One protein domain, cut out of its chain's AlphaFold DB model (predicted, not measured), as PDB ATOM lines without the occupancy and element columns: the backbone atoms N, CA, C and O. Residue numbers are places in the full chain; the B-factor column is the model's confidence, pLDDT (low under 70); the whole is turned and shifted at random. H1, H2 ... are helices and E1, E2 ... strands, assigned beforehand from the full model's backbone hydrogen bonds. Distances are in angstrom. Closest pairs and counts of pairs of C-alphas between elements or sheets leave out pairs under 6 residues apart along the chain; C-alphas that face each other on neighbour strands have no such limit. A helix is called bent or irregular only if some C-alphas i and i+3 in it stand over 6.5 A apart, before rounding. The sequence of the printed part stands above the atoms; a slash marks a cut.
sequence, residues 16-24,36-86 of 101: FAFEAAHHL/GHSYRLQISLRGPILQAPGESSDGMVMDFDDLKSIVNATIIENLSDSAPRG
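What this domain is: This is residues 16 to 24 and 36 to 86 of the 101 residues of a protein of Dictyobacter kobayashii (UniProt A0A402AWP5). A narrow rod: long strand E2 pairs over its first part with short strand E1, helix H1 runs lengthwise near both, and the loop of residues 49 to 63 makes one end. The 60 printed residues hold E1, E2 and H1 in that order, a mixed class with an antiparallel sheet E1 - E2. It is only just extended, close to loose, with a radius of gyration of 15.8 A and spans of 50 by 17 by 16 A.

How they stand to each other: Start at E1, residues 16 to 22, antiparallel to E2, residues 36 to 48, at 138 degrees; N 16 and O 41 are within hydrogen-bond range at 2.8 A. In H1, residues 64 to 79, find Leu 79, whose C-alpha is 6.3 A from that of Ala 20, the closest pair with E1. E2 and H1 are near each other, with 7 pairs of C-alphas within 10 A. H1 has a kink of 44 degrees near residue 72 and is only just irregular, C-alphas 74 and 77 being 6.8 A apart; 10 of 12 O i to N i+4 pairs are within hydrogen-bond range.

Where its parts are: Find C-alpha 16 at (32.522, 27.049, 12.123); E1 runs 18.6 A from there. E2 runs 38.1 A, and H1 20.5 A to C-alpha 79 at (38.626, 37.458, 13.593).

The domain as a whole: The C-alphas of Leu 24 and Gly 54, the farthest apart, are 52.0 A apart. Residues 25 to 35 are not printed, an 11.8 A gap between C-alphas 24 and 36. E2 to H1 is a long link; pLDDT is under 70 at residues 81 to 86.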
ATOM      1  N   PHE A  16      31.110  26.783  11.926       92.50
ATOM      2  CA  PHE A  16      32.522  27.049  12.123       92.50
ATOM      3  C   PHE A  16      32.758  27.482  13.567       92.50
ATOM      4  O   PHE A  16      31.901  28.125  14.173       92.50
ATOM      5  N   ALA A  17      33.926  27.156  14.110       90.56
ATOM      6  CA  ALA A  17      34.350  27.596  15.431       90.56
ATOM      7  C   ALA A  17      35.608  28.456  15.309       90.56
ATOM      8  O   ALA A  17      36.469  28.160  14.478       90.56
ATOM      9  N   PHE A  18      35.704  29.508  16.119       87.19
ATOM     10  CA  PHE A  18      36.908  30.330  16.229       87.19
ATOM     11  C   PHE A  18      36.999  30.979  17.612       87.19
ATOM     12  O   PHE A  18      35.987  31.192  18.279       87.19
ATOM     13  N   GLU A  19      38.215  31.319  18.023       86.38
ATOM     14  CA  GLU A  19      38.485  31.987  19.294       86.38
ATOM     15  C   GLU A  19      38.799  33.463  19.032       86.38
ATOM     16  O   GLU A  19      39.607  33.785  18.162       86.38
ATOM     17  N   ALA A  20      38.174  34.370  19.784       84.06
ATOM     18  CA  ALA A  20      38.493  35.795  19.701       84.06
ATOM     19  C   ALA A  20      38.313  36.496  21.052       84.06
ATOM     20  O   ALA A  20      37.496  36.097  21.887       84.06
ATOM     21  N   ALA A  21      39.079  37.567  21.265       83.94
ATOM     22  CA  ALA A  21      38.946  38.438  22.432       83.94
ATOM     23  C   ALA A  21      38.177  39.703  22.078       83.94
ATOM     24  O   ALA A  21      38.231  40.116  20.943       83.94
ATOM     25  N   HIS A  22      37.485  40.353  23.013       80.75
ATOM     26  CA  HIS A  22      36.850  41.662  22.813       80.75
ATOM     27  C   HIS A  22      36.587  42.375  24.145       80.75
ATOM     28  O   HIS A  22      36.879  41.853  25.224       80.75
ATOM     29  N   HIS A  23      36.041  43.589  24.080       81.62
ATOM     30  CA  HIS A  23      35.488  44.284  25.240       81.62
ATOM     31  C   HIS A  23      34.392  45.257  24.808       81.62
ATOM     32  O   HIS A  23      34.376  45.718  23.673       81.62
ATOM     33  N   LEU A  24      33.492  45.579  25.736       84.81
ATOM     34  CA  LEU A  24      32.377  46.500  25.529       84.81
ATOM     35  C   LEU A  24      32.601  47.759  26.387       84.81
ATOM     36  O   LEU A  24      32.220  47.750  27.562       84.81
ATOM     37  N   GLY A  36      37.919  36.871  26.398       85.06
ATOM     38  CA  GLY A  36      37.768  35.968  25.252       85.06
ATOM     39  C   GLY A  36      36.464  35.182  25.251       85.06
ATOM     40  O   GLY A  36      35.868  34.990  26.312       85.06
ATOM     41  N   HIS A  37      36.072  34.710  24.068       84.62
ATOM     42  CA  HIS A  37      35.024  33.709  23.870       84.62
ATOM     43  C   HIS A  37      35.423  32.709  22.786       84.62
ATOM     44  O   HIS A  37      36.099  33.065  21.818       84.62
ATOM     45  N   SER A  38      34.896  31.498  22.933       88.94
ATOM     46  CA  SER A  38      34.818  30.504  21.868       88.94
ATOM     47  C   SER A  38      33.528  30.741  21.086       88.94
ATOM     48  O   SER A  38      32.426  30.523  21.598       88.94
ATOM     49  N   TYR A  39      33.651  31.240  19.860       86.25
ATOM     50  CA  TYR A  39      32.520  31.584  19.006       86.25
ATOM     51  C   TYR A  39      32.108  30.404  18.126       86.25
ATOM     52  O   TYR A  39      32.945  29.654  17.624       86.25
ATOM     53  N   ARG A  40      30.797  30.280  17.890       90.50
ATOM     54  CA  ARG A  40      30.208  29.381  16.887       90.50
ATOM     55  C   ARG A  40      29.525  30.225  15.818       90.50
ATOM     56  O   ARG A  40      28.563  30.931  16.109       90.50
ATOM     57  N   LEU A  41      30.021  30.147  14.589       89.38
ATOM     58  CA  LEU A  41      29.485  30.830  13.417       89.38
ATOM     59  C   LEU A  41      28.697  29.835  12.567       89.38
ATOM     60  O   LEU A  41      29.265  28.879  12.046       89.38
ATOM     61  N   GLN A  42      27.401  30.072  12.392       94.19
ATOM     62  CA  GLN A  42      26.552  29.274  11.508       94.19
ATOM     63  C   GLN A  42      26.279  30.043  10.218       94.19
ATOM     64  O   GLN A  42      25.695  31.124  10.246       94.19
ATOM     65  N   ILE A  43      26.685  29.470   9.085       93.69
ATOM     66  CA  ILE A  43      26.422  30.024   7.756       93.69
ATOM     67  C   ILE A  43      25.399  29.140   7.057       93.69
ATOM     68  O   ILE A  43      25.628  27.945   6.874       93.69
ATOM     69  N   SER A  44      24.283  29.747   6.658       95.31
ATOM     70  CA  SER A  44      23.208  29.087   5.917       95.31
ATOM     71  C   SER A  44      23.118  29.662   4.510       95.31
ATOM     72  O   SER A  44      22.928  30.866   4.343       95.31
ATOM     73  N   LEU A  45      23.218  28.803   3.498       94.50
ATOM     74  CA  LEU A  45      23.090  29.176   2.094       94.50
ATOM     75  C   LEU A  45      21.820  28.569   1.516       94.50
ATOM     76  O   LEU A  45      21.635  27.355   1.558       94.50
ATOM     77  N   ARG A  46      20.968  29.414   0.931       96.50
ATOM     78  CA  ARG A  46      19.850  28.974   0.094       96.50
ATOM     79  C   ARG A  46      20.255  29.086  -1.366       96.50
ATOM     80  O   ARG A  46      20.559  30.180  -1.828       96.50
ATOM     81  N   GLY A  47      20.166  27.991  -2.109       95.62
ATOM     82  CA  GLY A  47      20.480  28.002  -3.533       95.62
ATOM     83  C   GLY A  47      19.777  26.895  -4.307       95.62
ATOM     84  O   GLY A  47      19.128  26.031  -3.702       95.62
ATOM     85  N   PRO A  48      19.829  26.962  -5.646       96.81
ATOM     86  CA  PRO A  48      19.338  25.883  -6.483       96.81
ATOM     87  C   PRO A  48      20.182  24.630  -6.243       96.81
ATOM     88  O   PRO A  48      21.390  24.714  -6.040       96.81
ATOM     89  N   ILE A  49      19.538  23.470  -6.283       96.06
ATOM     90  CA  ILE A  49      20.240  22.193  -6.331       96.06
ATOM     91  C   ILE A  49      20.807  22.053  -7.742       96.06
ATOM     92  O   ILE A  49      20.047  22.037  -8.716       96.06
ATOM     93  N   LEU A  50      22.131  21.978  -7.850       94.69
ATOM     94  CA  LEU A  50      22.836  21.792  -9.110       94.69
ATOM     95  C   LEU A  50      22.376  20.485  -9.764       94.69
ATOM     96  O   LEU A  50      22.186  19.466  -9.100       94.69
ATOM     97  N   GLN A  51      22.121  20.547 -11.068       93.94
ATOM     98  CA  GLN A  51      21.770  19.400 -11.900       93.94
ATOM     99  C   GLN A  51      22.908  19.225 -12.900       93.94
ATOM    100  O   GLN A  51      22.926  19.880 -13.942       93.94
ATOM    101  N   ALA A  52      23.883  18.400 -12.538       92.25
ATOM    102  CA  ALA A  52      25.113  18.188 -13.294       92.25
ATOM    103  C   ALA A  52      25.442  16.686 -13.365       92.25
ATOM    104  O   ALA A  52      26.411  16.245 -12.753       92.25
ATOM    105  N   PRO A  53      24.633  15.874 -14.077       93.56
ATOM    106  CA  PRO A  53      24.785  14.422 -14.066       93.56
ATOM    107  C   PRO A  53      26.197  13.988 -14.468       93.56
ATOM    108  O   PRO A  53      26.661  14.323 -15.556       93.56
ATOM    109  N   GLY A  54      26.850  13.209 -13.604       95.19
ATOM    110  CA  GLY A  54      28.217  12.720 -13.815       95.19
ATOM    111  C   GLY A  54      29.316  13.582 -13.186       95.19
ATOM    112  O   GLY A  54      30.453  13.125 -13.125       95.19
ATOM    113  N   GLU A  55      28.983  14.764 -12.666       96.19
ATOM    114  CA  GLU A  55      29.911  15.634 -11.937       96.19
ATOM    115  C   GLU A  55      29.784  15.440 -10.421       96.19
ATOM    116  O   GLU A  55      28.709  15.128  -9.905       96.19
ATOM    117  N   SER A  56      30.863  15.692  -9.674       95.25
ATOM    118  CA  SER A  56      30.838  15.604  -8.204       95.25
ATOM    119  C   SER A  56      29.883  16.609  -7.557       95.25
ATOM    120  O   SER A  56      29.403  16.365  -6.457       95.25
ATOM    121  N   SER A  57      29.583  17.717  -8.238       94.69
ATOM    122  CA  SER A  57      28.666  18.757  -7.767       94.69
ATOM    123  C   SER A  57      27.181  18.422  -7.951       94.69
ATOM    124  O   SER A  57      26.329  19.215  -7.541       94.69
ATOM    125  N   ASP A  58      26.838  17.308  -8.610       95.56
ATOM    126  CA  ASP A  58      25.438  16.943  -8.850       95.56
ATOM    127  C   ASP A  58      24.673  16.779  -7.531       95.56
ATOM    128  O   ASP A  58      25.112  16.090  -6.610       95.56
ATOM    129  N   GLY A  59      23.516  17.429  -7.415       95.31
ATOM    130  CA  GLY A  59      22.717  17.388  -6.192       95.31
ATOM    131  C   GLY A  59      23.191  18.319  -5.065       95.31
ATOM    132  O   GLY A  59      22.567  18.330  -4.002       95.31
ATOM    133  N   MET A  60      24.233  19.126  -5.271       96.88
ATOM    134  CA  MET A  60      24.718  20.082  -4.268       96.88
ATOM    135  C   MET A  60      24.103  21.471  -4.450       96.88
ATOM    136  O   MET A  60      23.726  21.862  -5.549       96.88
ATOM    137  N   VAL A  61      24.027  22.251  -3.369       96.94
ATOM    138  CA  VAL A  61      23.846  23.715  -3.464       96.94
ATOM    139  C   VAL A  61      25.201  24.395  -3.681       96.94
ATOM    140  O   VAL A  61      25.316  25.333  -4.462       96.94
ATOM    141  N   MET A  62      26.214  23.910  -2.969       96.62
ATOM    142  CA  MET A  62      27.617  24.305  -3.026       96.62
ATOM    143  C   MET A  62      28.423  23.206  -2.324       96.62
ATOM    144  O   MET A  62      27.892  22.551  -1.421       96.62
ATOM    145  N   ASP A  63      29.683  23.027  -2.707       96.38
ATOM    146  CA  ASP A  63      30.600  22.161  -1.974       96.38
ATOM    147  C   ASP A  63      30.956  22.772  -0.602       96.38
ATOM    148  O   ASP A  63      31.164  23.980  -0.444       96.38
ATOM    149  N   PHE A  64      31.016  21.944   0.437       95.81
ATOM    150  CA  PHE A  64      31.333  22.425   1.776       95.81
ATOM    151  C   PHE A  64      32.795  22.851   1.955       95.81
ATOM    152  O   PHE A  64      33.069  23.617   2.890       95.81
ATOM    153  N   ASP A  65      33.719  22.382   1.123       96.44
ATOM    154  CA  ASP A  65      35.119  22.805   1.130       96.44
ATOM    155  C   ASP A  65      35.295  24.172   0.468       96.44
ATOM    156  O   ASP A  65      36.030  25.012   1.000       96.44
ATOM    157  N   ASP A  66      34.527  24.463  -0.583       96.06
ATOM    158  CA  ASP A  66      34.438  25.810  -1.158       96.06
ATOM    159  C   ASP A  66      33.880  26.796  -0.128       96.06
ATOM    160  O   ASP A  66      34.493  27.829   0.157       96.06
ATOM    161  N   LEU A  67      32.760  26.441   0.520       95.75
ATOM    162  CA  LEU A  67      32.169  27.260   1.582       95.75
ATOM    163  C   LEU A  67      33.165  27.508   2.722       95.75
ATOM    164  O   LEU A  67      33.277  28.625   3.222       95.75
ATOM    165  N   LYS A  68      33.907  26.474   3.130       94.62
ATOM    166  CA  LYS A  68      34.926  26.595   4.179       94.62
ATOM    167  C   LYS A  68      36.053  27.530   3.769       94.62
ATOM    168  O   LYS A  68      36.452  28.361   4.577       94.62
ATOM    169  N   SER A  69      36.545  27.410   2.542       95.62
ATOM    170  CA  SER A  69      37.637  28.244   2.033       95.62
ATOM    171  C   SER A  69      37.232  29.718   1.988       95.62
ATOM    172  O   SER A  69      37.971  30.575   2.470       95.62
ATOM    173  N   ILE A  70      36.016  30.005   1.508       94.06
ATOM    174  CA  ILE A  70      35.453  31.360   1.490       94.06
ATOM    175  C   ILE A  70      35.317  31.904   2.914       94.06
ATOM    176  O   ILE A  70      35.804  32.997   3.197       94.06
ATOM    177  N   VAL A  71      34.680  31.159   3.822       91.75
ATOM    178  CA  VAL A  71      34.436  31.608   5.205       91.75
ATOM    179  C   VAL A  71      35.743  31.816   5.967       91.75
ATOM    180  O   VAL A  71      35.872  32.800   6.695       91.75
ATOM    181  N   ASN A  72      36.736  30.948   5.770       88.81
ATOM    182  CA  ASN A  72      38.045  31.113   6.388       88.81
ATOM    183  C   ASN A  72      38.714  32.414   5.935       88.81
ATOM    184  O   ASN A  72      39.007  33.261   6.778       88.81
ATOM    185  N   ALA A  73      38.854  32.615   4.624       88.12
ATOM    186  CA  ALA A  73      39.550  33.773   4.063       88.12
ATOM    187  C   ALA A  73      38.831  35.113   4.319       88.12
ATOM    188  O   ALA A  73      39.453  36.176   4.367       88.12
ATOM    189  N   THR A  74      37.501  35.093   4.446       84.88
ATOM    190  CA  THR A  74      36.699  36.322   4.577       84.88
ATOM    191  C   THR A  74      36.346  36.664   6.018       84.88
ATOM    192  O   THR A  74      36.281  37.845   6.351       84.88
ATOM    193  N   ILE A  75      36.159  35.665   6.882       86.50
ATOM    194  CA  ILE A  75      35.633  35.860   8.236       86.50
ATOM    195  C   ILE A  75      36.643  35.382   9.272       86.50
ATOM    196  O   ILE A  75      37.130  36.189  10.061       86.50
ATOM    197  N   ILE A  76      36.970  34.088   9.276       86.69
ATOM    198  CA  ILE A  76      37.704  33.484  10.398       86.69
ATOM    199  C   ILE A  76      39.123  34.032  10.493       86.69
ATOM    200  O   ILE A  76      39.529  34.417  11.579       86.69
ATOM    201  N   GLU A  77      39.857  34.153   9.389       85.19
ATOM    202  CA  GLU A  77      41.226  34.692   9.403       85.19
ATOM    203  C   GLU A  77      41.289  36.159   9.858       85.19
ATOM    204  O   GLU A  77      42.306  36.591  10.392       85.19
ATOM    205  N   ASN A  78      40.205  36.926   9.695       80.00
ATOM    206  CA  ASN A  78      40.146  38.318  10.154       80.00
ATOM    207  C   ASN A  78      39.779  38.445  11.642       80.00
ATOM    208  O   ASN A  78      40.021  39.496  12.232       80.00
ATOM    209  N   LEU A  79      39.168  37.414  12.232       79.25
ATOM    210  CA  LEU A  79      38.626  37.458  13.593       79.25
ATOM    211  C   LEU A  79      39.393  36.562  14.575       79.25
ATOM    212  O   LEU A  79      39.514  36.928  15.745       79.25
ATOM    213  N   SER A  80      39.923  35.427  14.119       72.00
ATOM    214  CA  SER A  80      40.647  34.459  14.947       72.00
ATOM    215  C   SER A  80      41.907  35.074  15.533       72.00
ATOM    216  O   SER A  80      42.648  35.768  14.838       72.00
ATOM    217  N   ASP A  81      42.132  34.827  16.823       66.69
ATOM    218  CA  ASP A  81      43.303  35.295  17.581       66.69
ATOM    219  C   ASP A  81      43.494  36.824  17.569       66.69
ATOM    220  O   ASP A  81      44.513  37.357  18.020       66.69
ATOM    221  N   SER A  82      42.482  37.553  17.094       59.81
ATOM    222  CA  SER A  82      42.444  39.002  17.089       59.81
ATOM    223  C   SER A  82      41.739  39.516  18.346       59.81
ATOM    224  O   SER A  82      40.806  38.910  18.882       59.81
ATOM    225  N   ALA A  83      42.199  40.667  18.833       52.12
ATOM    226  CA  ALA A  83      41.398  41.530  19.686       52.12
ATOM    227  C   ALA A  83      40.870  42.658  18.785       52.12
ATOM    228  O   ALA A  83      41.688  43.466  18.329       52.12
ATOM    229  N   PRO A  84      39.556  42.754  18.506       51.19
ATOM    230  CA  PRO A  84      38.960  43.905  17.860       51.19
ATOM    231  C   PRO A  84      39.402  45.154  18.618       51.19
ATOM    232  O   PRO A  84      39.143  45.318  19.815       51.19
ATOM    233  N   ARG A  85      40.155  46.012  17.931       40.03
ATOM    234  CA  ARG A  85      40.567  47.308  18.460       40.03
ATOM    235  C   ARG A  85      39.423  48.288  18.212       40.03
ATOM    236  O   ARG A  85      39.277  48.771  17.095       40.03
ATOM    237  N   GLY A  86      38.642  48.591  19.245       38.84
ATOM    238  CA  GLY A  86      37.719  49.729  19.251       38.84
ATOM    239  C   GLY A  86      36.279  49.414  19.656       38.84
ATOM    240  O   GLY A  86      35.854  48.267  19.725       38.84
TER     241      GLY A  86